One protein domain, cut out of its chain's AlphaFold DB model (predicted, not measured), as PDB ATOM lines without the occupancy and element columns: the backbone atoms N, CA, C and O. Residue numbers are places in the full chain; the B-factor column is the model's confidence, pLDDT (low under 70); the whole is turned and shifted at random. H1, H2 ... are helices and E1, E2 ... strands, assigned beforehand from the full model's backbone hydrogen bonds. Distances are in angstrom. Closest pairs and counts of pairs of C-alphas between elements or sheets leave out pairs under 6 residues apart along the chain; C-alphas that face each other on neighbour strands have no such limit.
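Overview. This is residues 4 to 99 of the 214 residues of an uncharacterized protein of Rhizobium cellulosilyticum (UniProt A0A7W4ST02). One antiparallel sheet of four strands forms a wall with one face bare; over its other face lie H1, on the E4 side, and H2, on the E1 and E2 side, and H3 packs on both helices, mostly on their far side from the sheet. The sheet with H1 and H2 on one face makes two layers. The printed part has 96 residues, with E1, E2, E3, E4, H1, H2 and H3 in that order along the chain, and the sheet's order is E1, E2, E3, E4. The class is mixed, helices and strands; the whole is compact, with a radius of gyration of the C-alphas of 12.6 A and spans of 36 by 28 by 23 A.

Along the chain. Find C-alpha 4 at (195.953, 238.407, 218.848), where E1 begins; it runs over residues 4 to 9, 17.0 A. E2 follows at residues 12 to 18, 20.5 A, then E3 at residues 24 to 30, 20.2 A, and E4 at residues 33 to 39, 20.0 A. Look next for C-alpha 43 at (215.512, 246.163, 227.184), where H1 begins, residues 43 to 57, 21.2 A. H2 takes residues 66 to 77, 15.8 A. H3, residues 83 to 98, is 22.2 A long and ends at C-alpha 98, (188.982, 250.032, 238.016).

Arrangement. Start at the sheet, a meander, each strand the antiparallel neighbour of the one before. E1 and E2 form a hairpin, with N 5 and O 16 2.8 A apart, within hydrogen-bond range. In the hairpin of E2 and E3, look at N 15 and O 27, 2.9 A; in that of E3 and E4, at N 26 and O 37, 2.8 A. The edge strands E1 and E4 are apart. H2 is on the sheet at a height of 9.9 A, over E1 and E2. H1 is on the same face at a height of 8.8 A, over E4; their closest C-alphas are those of Leu 38 and Ala 46, 6.0 A. H1 and H2 are close but not clearly touching, C-alphas 56 and 69 being closest at 7.5 A. H3 touches H2 at a steep tilt of 47 degrees, opposite ways, closest at the C-alphas of Ala 77 and Leu 86, 5.7 A. H3 touches H1 at a shallow tilt of 18 degrees, the same way, closest at the C-alphas of Val 49 and Leu 87, 7.1 A. H3 only grazes the sheet, with residues 83 to 86. In H1 and H3 every O i to N i+4 pair is within hydrogen-bond range; in H2, 6 of 8 are.

Size, cuts and confidence. The two C-alphas farthest apart are those of Asp 21 and Lys 62, 36.5 A. The printed part has no cut and no long link. Mean pLDDT of the printed part is 84.9; look for values under 70 at residues 31 to 33, 43 and 62.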
ATOM      1  N   PHE A   4     196.120 238.852 217.468       92.94
ATOM      2  CA  PHE A   4     195.953 238.407 218.848       92.94
ATOM      3  C   PHE A   4     195.431 236.968 218.916       92.94
ATOM      4  O   PHE A   4     194.604 236.548 218.107       92.94
ATOM      5  N   SER A   5     195.912 236.213 219.895       92.12
ATOM      6  CA  SER A   5     195.448 234.868 220.224       92.12
ATOM      7  C   SER A   5     195.457 234.687 221.736       92.12
ATOM      8  O   SER A   5     196.361 235.182 222.410       92.12
ATOM      9  N   LYS A   6     194.466 233.967 222.265       90.12
ATOM     10  CA  LYS A   6     194.409 233.583 223.676       90.12
ATOM     11  C   LYS A   6     193.955 232.139 223.831       90.12
ATOM     12  O   LYS A   6     193.134 231.652 223.058       90.12
ATOM     13  N   THR A   7     194.459 231.494 224.869       86.12
ATOM     14  CA  THR A   7     194.038 230.173 225.323       86.12
ATOM     15  C   THR A   7     193.667 230.298 226.787       86.12
ATOM     16  O   THR A   7     194.509 230.688 227.592       86.12
ATOM     17  N   ILE A   8     192.426 229.955 227.125       82.56
ATOM     18  CA  ILE A   8     191.921 229.925 228.499       82.56
ATOM     19  C   ILE A   8     191.572 228.471 228.809       82.56
ATOM     20  O   ILE A   8     190.746 227.878 228.117       82.56
ATOM     21  N   ASN A   9     192.213 227.885 229.815       78.81
ATOM     22  CA  ASN A   9     191.919 226.531 230.266       78.81
ATOM     23  C   ASN A   9     192.038 226.443 231.790       78.81
ATOM     24  O   ASN A   9     193.151 226.413 232.309       78.81
ATOM     25  N   HIS A  10     190.896 226.383 232.484       73.94
ATOM     26  CA  HIS A  10     190.790 226.332 233.947       73.94
ATOM     27  C   HIS A  10     191.780 227.276 234.656       73.94
ATOM     28  O   HIS A  10     191.552 228.478 234.730       73.94
ATOM     29  N   ASP A  11     192.890 226.721 235.142       70.62
ATOM     30  CA  ASP A  11     193.904 227.377 235.970       70.62
ATOM     31  C   ASP A  11     195.049 228.008 235.171       70.62
ATOM     32  O   ASP A  11     196.105 228.328 235.726       70.62
ATOM     33  N   TYR A  12     194.885 228.102 233.858       76.88
ATOM     34  CA  TYR A  12     195.948 228.435 232.940       76.88
ATOM     35  C   TYR A  12     195.431 229.317 231.805       76.88
ATOM     36  O   TYR A  12     194.413 229.037 231.165       76.88
ATOM     37  N   LEU A  13     196.174 230.385 231.542       81.50
ATOM     38  CA  LEU A  13     195.858 231.361 230.522       81.50
ATOM     39  C   LEU A  13     197.134 231.772 229.787       81.50
ATOM     40  O   LEU A  13     198.090 232.246 230.394       81.50
ATOM     41  N   ARG A  14     197.153 231.603 228.464       87.81
ATOM     42  CA  ARG A  14     198.210 232.145 227.599       87.81
ATOM     43  C   ARG A  14     197.650 233.115 226.581       87.81
ATOM     44  O   ARG A  14     196.532 232.937 226.103       87.81
ATOM     45  N   PHE A  15     198.466 234.084 226.190       91.06
ATOM     46  CA  PHE A  15     198.186 234.927 225.038       91.06
ATOM     47  C   PHE A  15     199.419 235.139 224.170       91.06
ATOM     48  O   PHE A  15     200.553 234.992 224.628       91.06
ATOM     49  N   GLY A  16     199.166 235.509 222.921       93.00
ATOM     50  CA  GLY A  16     200.166 235.969 221.971       93.00
ATOM     51  C   GLY A  16     199.610 237.115 221.133       93.00
ATOM     52  O   GLY A  16     198.512 236.991 220.590       93.00
ATOM     53  N   ALA A  17     200.365 238.204 221.013       94.44
ATOM     54  CA  ALA A  17     200.080 239.338 220.145       94.44
ATOM     55  C   ALA A  17     201.262 239.554 219.194       94.44
ATOM     56  O   ALA A  17     202.359 239.883 219.638       94.44
ATOM     57  N   THR A  18     201.047 239.360 217.894       95.44
ATOM     58  CA  THR A  18     202.051 239.634 216.852       95.44
ATOM     59  C   THR A  18     201.724 240.949 216.166       95.44
ATOM     60  O   THR A  18     200.661 241.082 215.559       95.44
ATOM     61  N   PHE A  19     202.632 241.910 216.247       95.25
ATOM     62  CA  PHE A  19     202.457 243.257 215.729       95.25
ATOM     63  C   PHE A  19     203.002 243.391 214.294       95.25
ATOM     64  O   PHE A  19     203.894 242.644 213.891       95.25
ATOM     65  N   PRO A  20     202.466 244.331 213.492       92.69
ATOM     66  CA  PRO A  20     202.957 244.613 212.139       92.69
ATOM     67  C   PRO A  20     204.433 245.018 212.040       92.69
ATOM     68  O   PRO A  20     205.026 244.846 210.981       92.69
ATOM     69  N   ASP A  21     205.004 245.571 213.110       91.62
ATOM     70  CA  ASP A  21     206.418 245.958 213.209       91.62
ATOM     71  C   ASP A  21     207.356 244.756 213.455       91.62
ATOM     72  O   ASP A  21     208.571 244.922 213.503       91.62
ATOM     73  N   GLY A  22     206.806 243.543 213.573       89.00
ATOM     74  CA  GLY A  22     207.555 242.315 213.830       89.00
ATOM     75  C   GLY A  22     207.695 241.972 215.312       89.00
ATOM     76  O   GLY A  22     208.126 240.859 215.616       89.00
ATOM     77  N   ASN A  23     207.278 242.859 216.223       91.50
ATOM     78  CA  ASN A  23     207.272 242.566 217.649       91.50
ATOM     79  C   ASN A  23     206.229 241.492 217.985       91.50
ATOM     80  O   ASN A  23     205.134 241.431 217.416       91.50
ATOM     81  N   VAL A  24     206.546 240.643 218.954       92.00
ATOM     82  CA  VAL A  24     205.685 239.579 219.456       92.00
ATOM     83  C   VAL A  24     205.685 239.627 220.971       92.00
ATOM     84  O   VAL A  24     206.713 239.442 221.615       92.00
ATOM     85  N   LEU A  25     204.504 239.830 221.539       92.31
ATOM     86  CA  LEU A  25     204.266 239.760 222.971       92.31
ATOM     87  C   LEU A  25     203.603 238.422 223.295       92.31
ATOM     88  O   LEU A  25     202.582 238.087 222.696       92.31
ATOM     89  N   LYS A  26     204.147 237.656 224.236       90.19
ATOM     90  CA  LYS A  26     203.532 236.415 224.731       90.19
ATOM     91  C   LYS A  26     203.392 236.512 226.235       90.19
ATOM     92  O   LYS A  26     204.329 236.930 226.897       90.19
ATOM     93  N   GLY A  27     202.264 236.092 226.784       87.94
ATOM     94  CA  GLY A  27     202.111 235.980 228.231       87.94
ATOM     95  C   GLY A  27     201.565 234.633 228.643       87.94
ATOM     96  O   GLY A  27     200.864 233.961 227.882       87.94
ATOM     97  N   ASN A  28     201.916 234.234 229.855       86.50
ATOM     98  CA  ASN A  28     201.500 232.994 230.481       86.50
ATOM     99  C   ASN A  28     201.140 233.279 231.932       86.50
ATOM    100  O   ASN A  28     201.967 233.800 232.663       86.50
ATOM    101  N   TYR A  29     199.936 232.907 232.341       81.81
ATOM    102  CA  TYR A  29     199.424 233.059 233.693       81.81
ATOM    103  C   TYR A  29     198.885 231.714 234.149       81.81
ATOM    104  O   TYR A  29     198.068 231.092 233.473       81.81
ATOM    105  N   SER A  30     199.361 231.241 235.292       78.00
ATOM    106  CA  SER A  30     198.917 229.986 235.881       78.00
ATOM    107  C   SER A  30     199.019 230.036 237.399       78.00
ATOM    108  O   SER A  30     199.723 230.886 237.945       78.00
ATOM    109  N   ARG A  31     198.413 229.062 238.090       64.88
ATOM    110  CA  ARG A  31     198.613 228.883 239.545       64.88
ATOM    111  C   ARG A  31     200.085 228.774 239.963       64.88
ATOM    112  O   ARG A  31     200.410 229.101 241.097       64.88
ATOM    113  N   ASN A  32     200.959 228.310 239.068       59.38
ATOM    114  CA  ASN A  32     202.372 228.054 239.359       59.38
ATOM    115  C   ASN A  32     203.301 229.197 238.926       59.38
ATOM    116  O   ASN A  32     204.516 229.065 239.047       59.38
ATOM    117  N   GLY A  33     202.753 230.293 238.402       65.00
ATOM    118  CA  GLY A  33     203.533 231.446 237.974       65.00
ATOM    119  C   GLY A  33     202.887 232.200 236.822       65.00
ATOM    120  O   GLY A  33     202.087 231.645 236.059       65.00
ATOM    121  N   HIS A  34     203.276 233.462 236.709       77.94
ATOM    122  CA  HIS A  34     202.932 234.354 235.616       77.94
ATOM    123  C   HIS A  34     204.199 234.898 234.957       77.94
ATOM    124  O   HIS A  34     205.242 234.963 235.602       77.94
ATOM    125  N   GLY A  35     204.099 235.291 233.691       78.00
ATOM    126  CA  GLY A  35     205.178 235.963 232.986       78.00
ATOM    127  C   GLY A  35     204.777 236.493 231.623       78.00
ATOM    128  O   GLY A  35     203.827 235.999 231.007       78.00
ATOM    129  N   VAL A  36     205.507 237.505 231.157       84.50
ATOM    130  CA  VAL A  36     205.309 238.135 229.848       84.50
ATOM    131  C   VAL A  36     206.655 238.288 229.147       84.50
ATOM    132  O   VAL A  36     207.628 238.755 229.729       84.50
ATOM    133  N   THR A  37     206.708 237.893 227.879       83.00
ATOM    134  CA  THR A  37     207.907 237.911 227.043       83.00
ATOM    135  C   THR A  37     207.699 238.737 225.781       83.00
ATOM    136  O   THR A  37     206.625 238.687 225.182       83.00
ATOM    137  N   LEU A  38     208.754 239.425 225.346       84.75
ATOM    138  CA  LEU A  38     208.813 240.271 224.158       84.75
ATOM    139  C   LEU A  38     209.895 239.739 223.207       84.75
ATOM    140  O   LEU A  38     211.012 239.450 223.637       84.75
ATOM    141  N   GLU A  39     209.559 239.613 221.926       84.19
ATOM    142  CA  GLU A  39     210.459 239.188 220.848       84.19
ATOM    143  C   GLU A  39     210.342 240.153 219.646       84.19
ATOM    144  O   GLU A  39     209.219 240.366 219.201       84.19
ATOM    145  N   PRO A  40     211.440 240.681 219.068       82.56
ATOM    146  CA  PRO A  40     212.807 240.611 219.576       82.56
ATOM    147  C   PRO A  40     212.948 241.291 220.944       82.56
ATOM    148  O   PRO A  40     212.115 242.084 221.366       82.56
ATOM    149  N   TYR A  41     214.007 240.928 221.666       75.25
ATOM    150  CA  TYR A  41     214.277 241.518 222.968       75.25
ATOM    151  C   TYR A  41     214.767 242.962 222.820       75.25
ATOM    152  O   TYR A  41     215.828 243.196 222.241       75.25
ATOM    153  N   GLU A  42     214.026 243.893 223.413       77.62
ATOM    154  CA  GLU A  42     214.402 245.298 223.565       77.62
ATOM    155  C   GLU A  42     214.332 245.676 225.056       77.62
ATOM    156  O   GLU A  42     213.231 245.641 225.610       77.62
ATOM    157  N   PRO A  43     215.453 246.021 225.724       69.12
ATOM    158  CA  PRO A  43     215.512 246.163 227.184       69.12
ATOM    159  C   PRO A  43     214.473 247.111 227.786       69.12
ATOM    160  O   PRO A  43     213.664 246.717 228.628       69.12
ATOM    161  N   GLU A  44     214.433 248.347 227.294       77.06
ATOM    162  CA  GLU A  44     213.526 249.382 227.798       77.06
ATOM    163  C   GLU A  44     212.051 249.011 227.585       77.06
ATOM    164  O   GLU A  44     211.205 249.180 228.470       77.06
ATOM    165  N   LEU A  45     211.729 248.450 226.416       80.88
ATOM    166  CA  LEU A  45     210.367 248.041 226.085       80.88
ATOM    167  C   LEU A  45     209.944 246.808 226.894       80.88
ATOM    168  O   LEU A  45     208.833 246.772 227.419       80.88
ATOM    169  N   ALA A  46     210.840 245.836 227.066       77.12
ATOM    170  CA  ALA A  46     210.639 244.656 227.901       77.12
ATOM    171  C   ALA A  46     210.384 245.027 229.368       77.12
ATOM    172  O   ALA A  46     209.440 244.517 229.974       77.12
ATOM    173  N   ARG A  47     211.171 245.958 229.924       77.31
ATOM    174  CA  ARG A  47     210.990 246.471 231.290       77.31
ATOM    175  C   ARG A  47     209.628 247.141 231.453       77.31
ATOM    176  O   ARG A  47     208.911 246.862 232.417       77.31
ATOM    177  N   ARG A  48     209.225 247.975 230.490       82.44
ATOM    178  CA  ARG A  48     207.900 248.621 230.494       82.44
ATOM    179  C   ARG A  48     206.759 247.615 230.396       82.44
ATOM    180  O   ARG A  48     205.807 247.716 231.166       82.44
ATOM    181  N   VAL A  49     206.871 246.628 229.508       85.25
ATOM    182  CA  VAL A  49     205.925 245.506 229.411       85.25
ATOM    183  C   VAL A  49     205.789 244.812 230.767       85.25
ATOM    184  O   VAL A  49     204.685 244.733 231.303       85.25
ATOM    185  N   ALA A  50     206.901 244.353 231.347       80.00
ATOM    186  CA  ALA A  50     206.893 243.624 232.612       80.00
ATOM    187  C   ALA A  50     206.256 244.456 233.737       80.00
ATOM    188  O   ALA A  50     205.439 243.948 234.503       80.00
ATOM    189  N   THR A  51     206.558 245.754 233.776       77.69
ATOM    190  CA  THR A  51     206.009 246.701 234.754       77.69
ATOM    191  C   THR A  51     204.494 246.851 234.634       77.69
ATOM    192  O   THR A  51     203.785 246.722 235.632       77.69
ATOM    193  N   VAL A  52     203.979 247.103 233.425       83.31
ATOM    194  CA  VAL A  52     202.537 247.298 233.198       83.31
ATOM    195  C   VAL A  52     201.764 246.054 233.629       83.31
ATOM    196  O   VAL A  52     200.814 246.157 234.400       83.31
ATOM    197  N   PHE A  53     202.196 244.868 233.196       83.75
ATOM    198  CA  PHE A  53     201.508 243.624 233.542       83.75
ATOM    199  C   PHE A  53     201.645 243.254 235.024       83.75
ATOM    200  O   PHE A  53     200.687 242.747 235.609       83.75
ATOM    201  N   TRP A  54     202.782 243.558 235.657       79.25
ATOM    202  CA  TRP A  54     202.954 243.402 237.103       79.25
ATOM    203  C   TRP A  54     201.976 244.281 237.890       79.25
ATOM    204  O   TRP A  54     201.287 243.794 238.788       79.25
ATOM    205  N   ASN A  55     201.881 245.564 237.531       79.50
ATOM    206  CA  ASN A  55     200.987 246.521 238.180       79.50
ATOM    207  C   ASN A  55     199.520 246.097 238.093       79.50
ATOM    208  O   ASN A  55     198.776 246.305 239.049       79.50
ATOM    209  N   VAL A  56     199.121 245.507 236.965       80.56
ATOM    210  CA  VAL A  56     197.769 244.985 236.725       80.56
ATOM    211  C   VAL A  56     197.459 243.795 237.630       80.56
ATOM    212  O   VAL A  56     196.427 243.787 238.302       80.56
ATOM    213  N   ASP A  57     198.375 242.828 237.698       76.00
ATOM    214  CA  ASP A  57     198.245 241.652 238.570       76.00
ATOM    215  C   ASP A  57     198.193 242.052 240.058       76.00
ATOM    216  O   ASP A  57     197.499 241.439 240.866       76.00
ATOM    217  N   HIS A  58     198.860 243.153 240.412       75.62
ATOM    218  CA  HIS A  58     198.977 243.637 241.787       75.62
ATOM    219  C   HIS A  58     198.086 244.843 242.097       75.62
ATOM    220  O   HIS A  58     198.326 245.526 243.093       75.62
ATOM    221  N   THR A  59     197.039 245.120 241.308       76.81
ATOM    222  CA  THR A  59     196.136 246.269 241.543       76.81
ATOM    223  C   THR A  59     195.536 246.271 242.953       76.81
ATOM    224  O   THR A  59     195.321 247.339 243.525       76.81
ATOM    225  N   GLY A  60     195.316 245.095 243.550       70.75
ATOM    226  CA  GLY A  60     194.704 244.955 244.876       70.75
ATOM    227  C   GLY A  60     193.217 245.323 244.899       70.75
ATOM    228  O   GLY A  60     192.626 245.420 245.974       70.75
ATOM    229  N   VAL A  61     192.609 245.534 243.726       78.56
ATOM    230  CA  VAL A  61     191.181 245.810 243.593       78.56
ATOM    231  C   VAL A  61     190.419 244.502 243.755       78.56
ATOM    232  O   VAL A  61     190.679 243.515 243.066       78.56
ATOM    233  N   LYS A  62     189.472 244.498 244.693       68.88
ATOM    234  CA  LYS A  62     188.579 243.364 244.921       68.88
ATOM    235  C   LYS A  62     187.812 243.077 243.624       68.88
ATOM    236  O   LYS A  62     187.292 244.001 243.013       68.88
ATOM    237  N   ASP A  63     187.790 241.814 243.207       73.12
ATOM    238  CA  ASP A  63     187.132 241.314 241.987       73.12
ATOM    239  C   ASP A  63     187.835 241.628 240.647       73.12
ATOM    240  O   ASP A  63     187.376 241.183 239.592       73.12
ATOM    241  N   PHE A  64     189.002 242.286 240.663       78.62
ATOM    242  CA  PHE A  64     189.864 242.351 239.483       78.62
ATOM    243  C   PHE A  64     190.707 241.071 239.380       78.62
ATOM    244  O   PHE A  64     191.618 240.839 240.172       78.62
ATOM    245  N   ASN A  65     190.364 240.207 238.424       78.56
ATOM    246  CA  ASN A  65     191.009 238.909 238.222       78.56
ATOM    247  C   ASN A  65     191.615 238.789 236.813       78.56
ATOM    248  O   ASN A  65     191.418 239.645 235.951       78.56
ATOM    249  N   LEU A  66     192.338 237.692 236.567       76.44
ATOM    250  CA  LEU A  66     192.984 237.437 235.276       76.44
ATOM    251  C   LEU A  66     192.000 237.453 234.101       76.44
ATOM    252  O   LEU A  66     192.351 237.938 233.034       76.44
ATOM    253  N   LEU A  67     190.773 236.954 234.268       81.94
ATOM    254  CA  LEU A  67     189.787 236.968 233.187       81.94
ATOM    255  C   LEU A  67     189.434 238.408 232.791       81.94
ATOM    256  O   LEU A  67     189.518 238.746 231.612       81.94
ATOM    257  N   HIS A  68     189.153 239.259 233.780       86.62
ATOM    258  CA  HIS A  68     188.850 240.675 233.572       86.62
ATOM    259  C   HIS A  68     190.030 241.405 232.904       86.62
ATOM    260  O   HIS A  68     189.848 242.147 231.941       86.62
ATOM    261  N   MET A  69     191.268 241.127 233.329       86.94
ATOM    262  CA  MET A  69     192.463 241.658 232.668       86.94
ATOM    263  C   MET A  69     192.465 241.375 231.154       86.94
ATOM    264  O   MET A  69     192.761 242.267 230.358       86.94
ATOM    265  N   PHE A  70     192.122 240.153 230.739       85.19
ATOM    266  CA  PHE A  70     192.101 239.780 229.320       85.19
ATOM    267  C   PHE A  70     190.912 240.338 228.545       85.19
ATOM    268  O   PHE A  70     191.063 240.611 227.353       85.19
ATOM    269  N   GLU A  71     189.763 240.529 229.195       89.44
ATOM    270  CA  GLU A  71     188.615 241.231 228.608       89.44
ATOM    271  C   GLU A  71     188.969 242.676 228.234       89.44
ATOM    272  O   GLU A  71     188.488 243.181 227.222       89.44
ATOM    273  N   LEU A  72     189.872 243.306 228.993       92.19
ATOM    274  CA  LEU A  72     190.416 244.627 228.676       92.19
ATOM    275  C   LEU A  72     191.554 244.555 227.646       92.19
ATOM    276  O   LEU A  72     191.615 245.380 226.735       92.19
ATOM    277  N   LEU A  73     192.451 243.568 227.754       91.56
ATOM    278  CA  LEU A  73     193.634 243.465 226.891       91.56
ATOM    279  C   LEU A  73     193.292 243.121 225.437       91.56
ATOM    280  O   LEU A  73     193.868 243.700 224.518       91.56
ATOM    281  N   GLU A  74     192.392 242.165 225.206       92.19
ATOM    282  CA  GLU A  74     192.070 241.672 223.861       92.19
ATOM    283  C   GLU A  74     191.581 242.763 222.890       92.19
ATOM    284  O   GLU A  74     192.175 242.888 221.811       92.19
ATOM    285  N   PRO A  75     190.557 243.580 223.216       94.12
ATOM    286  CA  PRO A  75     190.074 244.607 222.292       94.12
ATOM    287  C   PRO A  75     191.125 245.687 222.020       94.12
ATOM    288  O   PRO A  75     191.134 246.273 220.935       94.12
ATOM    289  N   VAL A  76     192.018 245.943 222.978       94.69
ATOM    290  CA  VAL A  76     193.136 246.873 222.805       94.69
ATOM    291  C   VAL A  76     194.198 246.272 221.883       94.69
ATOM    292  O   VAL A  76     194.597 246.901 220.900       94.69
ATOM    293  N   ALA A  77     194.605 245.025 222.127       93.00
ATOM    294  CA  ALA A  77     195.594 244.323 221.314       93.00
ATOM    295  C   ALA A  77     195.162 244.206 219.850       93.00
ATOM    296  O   ALA A  77     195.964 244.450 218.952       93.00
ATOM    297  N   GLN A  78     193.885 243.917 219.591       92.69
ATOM    298  CA  GLN A  78     193.346 243.829 218.229       92.69
ATOM    299  C   GLN A  78     193.384 245.162 217.464       92.69
ATOM    300  O   GLN A  78     193.358 245.151 216.236       92.69
ATOM    301  N   LYS A  79     193.456 246.309 218.152       93.75
ATOM    302  CA  LYS A  79     193.536 247.643 217.528       93.75
ATOM    303  C   LYS A  79     194.969 248.159 217.433       93.75
ATOM    304  O   LYS A  79     195.291 248.900 216.501       93.75
ATOM    305  N   ALA A  80     195.824 247.748 218.365       94.88
ATOM    306  CA  ALA A  80     197.196 248.210 218.460       94.88
ATOM    307  C   ALA A  80     198.016 247.864 217.203       94.88
ATOM    308  O   ALA A  80     197.886 246.793 216.593       94.88
ATOM    309  N   LYS A  81     198.869 248.803 216.790       94.25
ATOM    310  CA  LYS A  81     199.841 248.626 215.699       94.25
ATOM    311  C   LYS A  81     201.263 248.404 216.207       94.25
ATOM    312  O   LYS A  81     202.063 247.864 215.457       94.25
ATOM    313  N   THR A  82     201.545 248.787 217.447       94.44
ATOM    314  CA  THR A  82     202.842 248.625 218.114       94.44
ATOM    315  C   THR A  82     202.622 248.184 219.558       94.44
ATOM    316  O   THR A  82     201.523 248.347 220.105       94.44
ATOM    317  N   VAL A  83     203.669 247.654 220.193       91.56
ATOM    318  CA  VAL A  83     203.647 247.316 221.627       91.56
ATOM    319  C   VAL A  83     203.398 248.567 222.470       91.56
ATOM    320  O   VAL A  83     202.597 248.525 223.397       91.56
ATOM    321  N   ASP A  84     204.004 249.702 222.119       91.50
ATOM    322  CA  ASP A  84     203.778 250.974 222.812       91.50
ATOM    323  C   ASP A  84     202.317 251.394 222.827       91.50
ATOM    324  O   ASP A  84     201.784 251.767 223.874       91.50
ATOM    325  N   GLN A  85     201.665 251.296 221.668       93.44
ATOM    326  CA  GLN A  85     200.251 251.606 221.557       93.44
ATOM    327  C   GLN A  85     199.421 250.651 222.421       93.44
ATOM    328  O   GLN A  85     198.540 251.110 223.142       93.44
ATOM    329  N   LEU A  86     199.732 249.347 222.404       94.25
ATOM    330  CA  LEU A  86     199.075 248.375 223.281       94.25
ATOM    331  C   LEU A  86     199.199 248.785 224.752       94.25
ATOM    332  O   LEU A  86     198.192 248.807 225.451       94.25
ATOM    333  N   LEU A  87     200.408 249.091 225.229       92.19
ATOM    334  CA  LEU A  87     200.640 249.421 226.638       92.19
ATOM    335  C   LEU A  87     199.903 250.698 227.061       92.19
ATOM    336  O   LEU A  87     199.310 250.727 228.138       92.19
ATOM    337  N   ALA A  88     199.921 251.733 226.217       91.44
ATOM    338  CA  ALA A  88     199.235 252.993 226.491       91.44
ATOM    339  C   ALA A  88     197.711 252.808 226.547       91.44
ATOM    340  O   ALA A  88     197.076 253.172 227.538       91.44
ATOM    341  N   ASP A  89     197.137 252.181 225.521       94.06
ATOM    342  CA  ASP A  89     195.696 251.957 225.424       94.06
ATOM    343  C   ASP A  89     195.205 250.987 226.519       94.06
ATOM    344  O   ASP A  89     194.106 251.140 227.053       94.06
ATOM    345  N   PHE A  90     196.031 250.008 226.909       93.06
ATOM    346  CA  PHE A  90     195.706 249.068 227.980       93.06
ATOM    347  C   PHE A  90     195.731 249.740 229.354       93.06
ATOM    348  O   PHE A  90     194.846 249.490 230.172       93.06
ATOM    349  N   ALA A  91     196.681 250.648 229.595       89.81
ATOM    350  CA  ALA A  91     196.699 251.452 230.812       89.81
ATOM    351  C   ALA A  91     195.451 252.331 230.954       89.81
ATOM    352  O   ALA A  91     194.895 252.420 232.049       89.81
ATOM    353  N   VAL A  92     194.976 252.915 229.850       91.69
ATOM    354  CA  VAL A  92     193.704 253.652 229.820       91.69
ATOM    355  C   VAL A  92     192.533 252.717 230.124       91.69
ATOM    356  O   VAL A  92     191.757 253.006 231.028       91.69
ATOM    357  N   ALA A  93     192.449 251.560 229.461       92.44
ATOM    358  CA  ALA A  93     191.361 250.604 229.678       92.44
ATOM    359  C   ALA A  93     191.275 250.112 231.135       92.44
ATOM    360  O   ALA A  93     190.183 249.986 231.689       92.44
ATOM    361  N   VAL A  94     192.419 249.856 231.780       90.19
ATOM    362  CA  VAL A  94     192.464 249.464 233.196       90.19
ATOM    363  C   VAL A  94     192.065 250.628 234.101       90.19
ATOM    364  O   VAL A  94     191.255 250.441 235.010       90.19
ATOM    365  N   LYS A  95     192.560 251.840 233.836       89.94
ATOM    366  CA  LYS A  95     192.173 253.034 234.595       89.94
ATOM    367  C   LYS A  95     190.673 253.309 234.502       89.94
ATOM    368  O   LYS A  95     190.059 253.597 235.524       89.94
ATOM    369  N   ASP A  96     190.086 253.174 233.321       91.19
ATOM    370  CA  ASP A  96     188.656 253.398 233.103       91.19
ATOM    371  C   ASP A  96     187.795 252.300 233.746       91.19
ATOM    372  O   ASP A  96     186.693 252.579 234.214       91.19
ATOM    373  N   SER A  97     188.300 251.062 233.812       89.00
ATOM    374  CA  SER A  97     187.585 249.932 234.420       89.00
ATOM    375  C   SER A  97     187.615 249.956 235.955       89.00
ATOM    376  O   SER A  97     186.581 249.767 236.596       89.00
ATOM    377  N   ILE A  98     188.785 250.198 236.562       87.69
ATOM    378  CA  ILE A  98     188.982 250.032 238.016       87.69
ATOM    379  C   ILE A  98     189.564 251.256 238.735       87.69
ATOM    380  O   ILE A  98     189.856 251.186 239.928       87.69
ATOM    381  N   GLY A  99     189.764 252.379 238.044       84.56
ATOM    382  CA  GLY A  99     190.275 253.621 238.637       84.56
ATOM    383  C   GLY A  99     191.763 253.598 239.006       84.56
ATOM    384  O   GLY A  99     192.236 254.519 239.671       84.56
TER     385      GLY A  99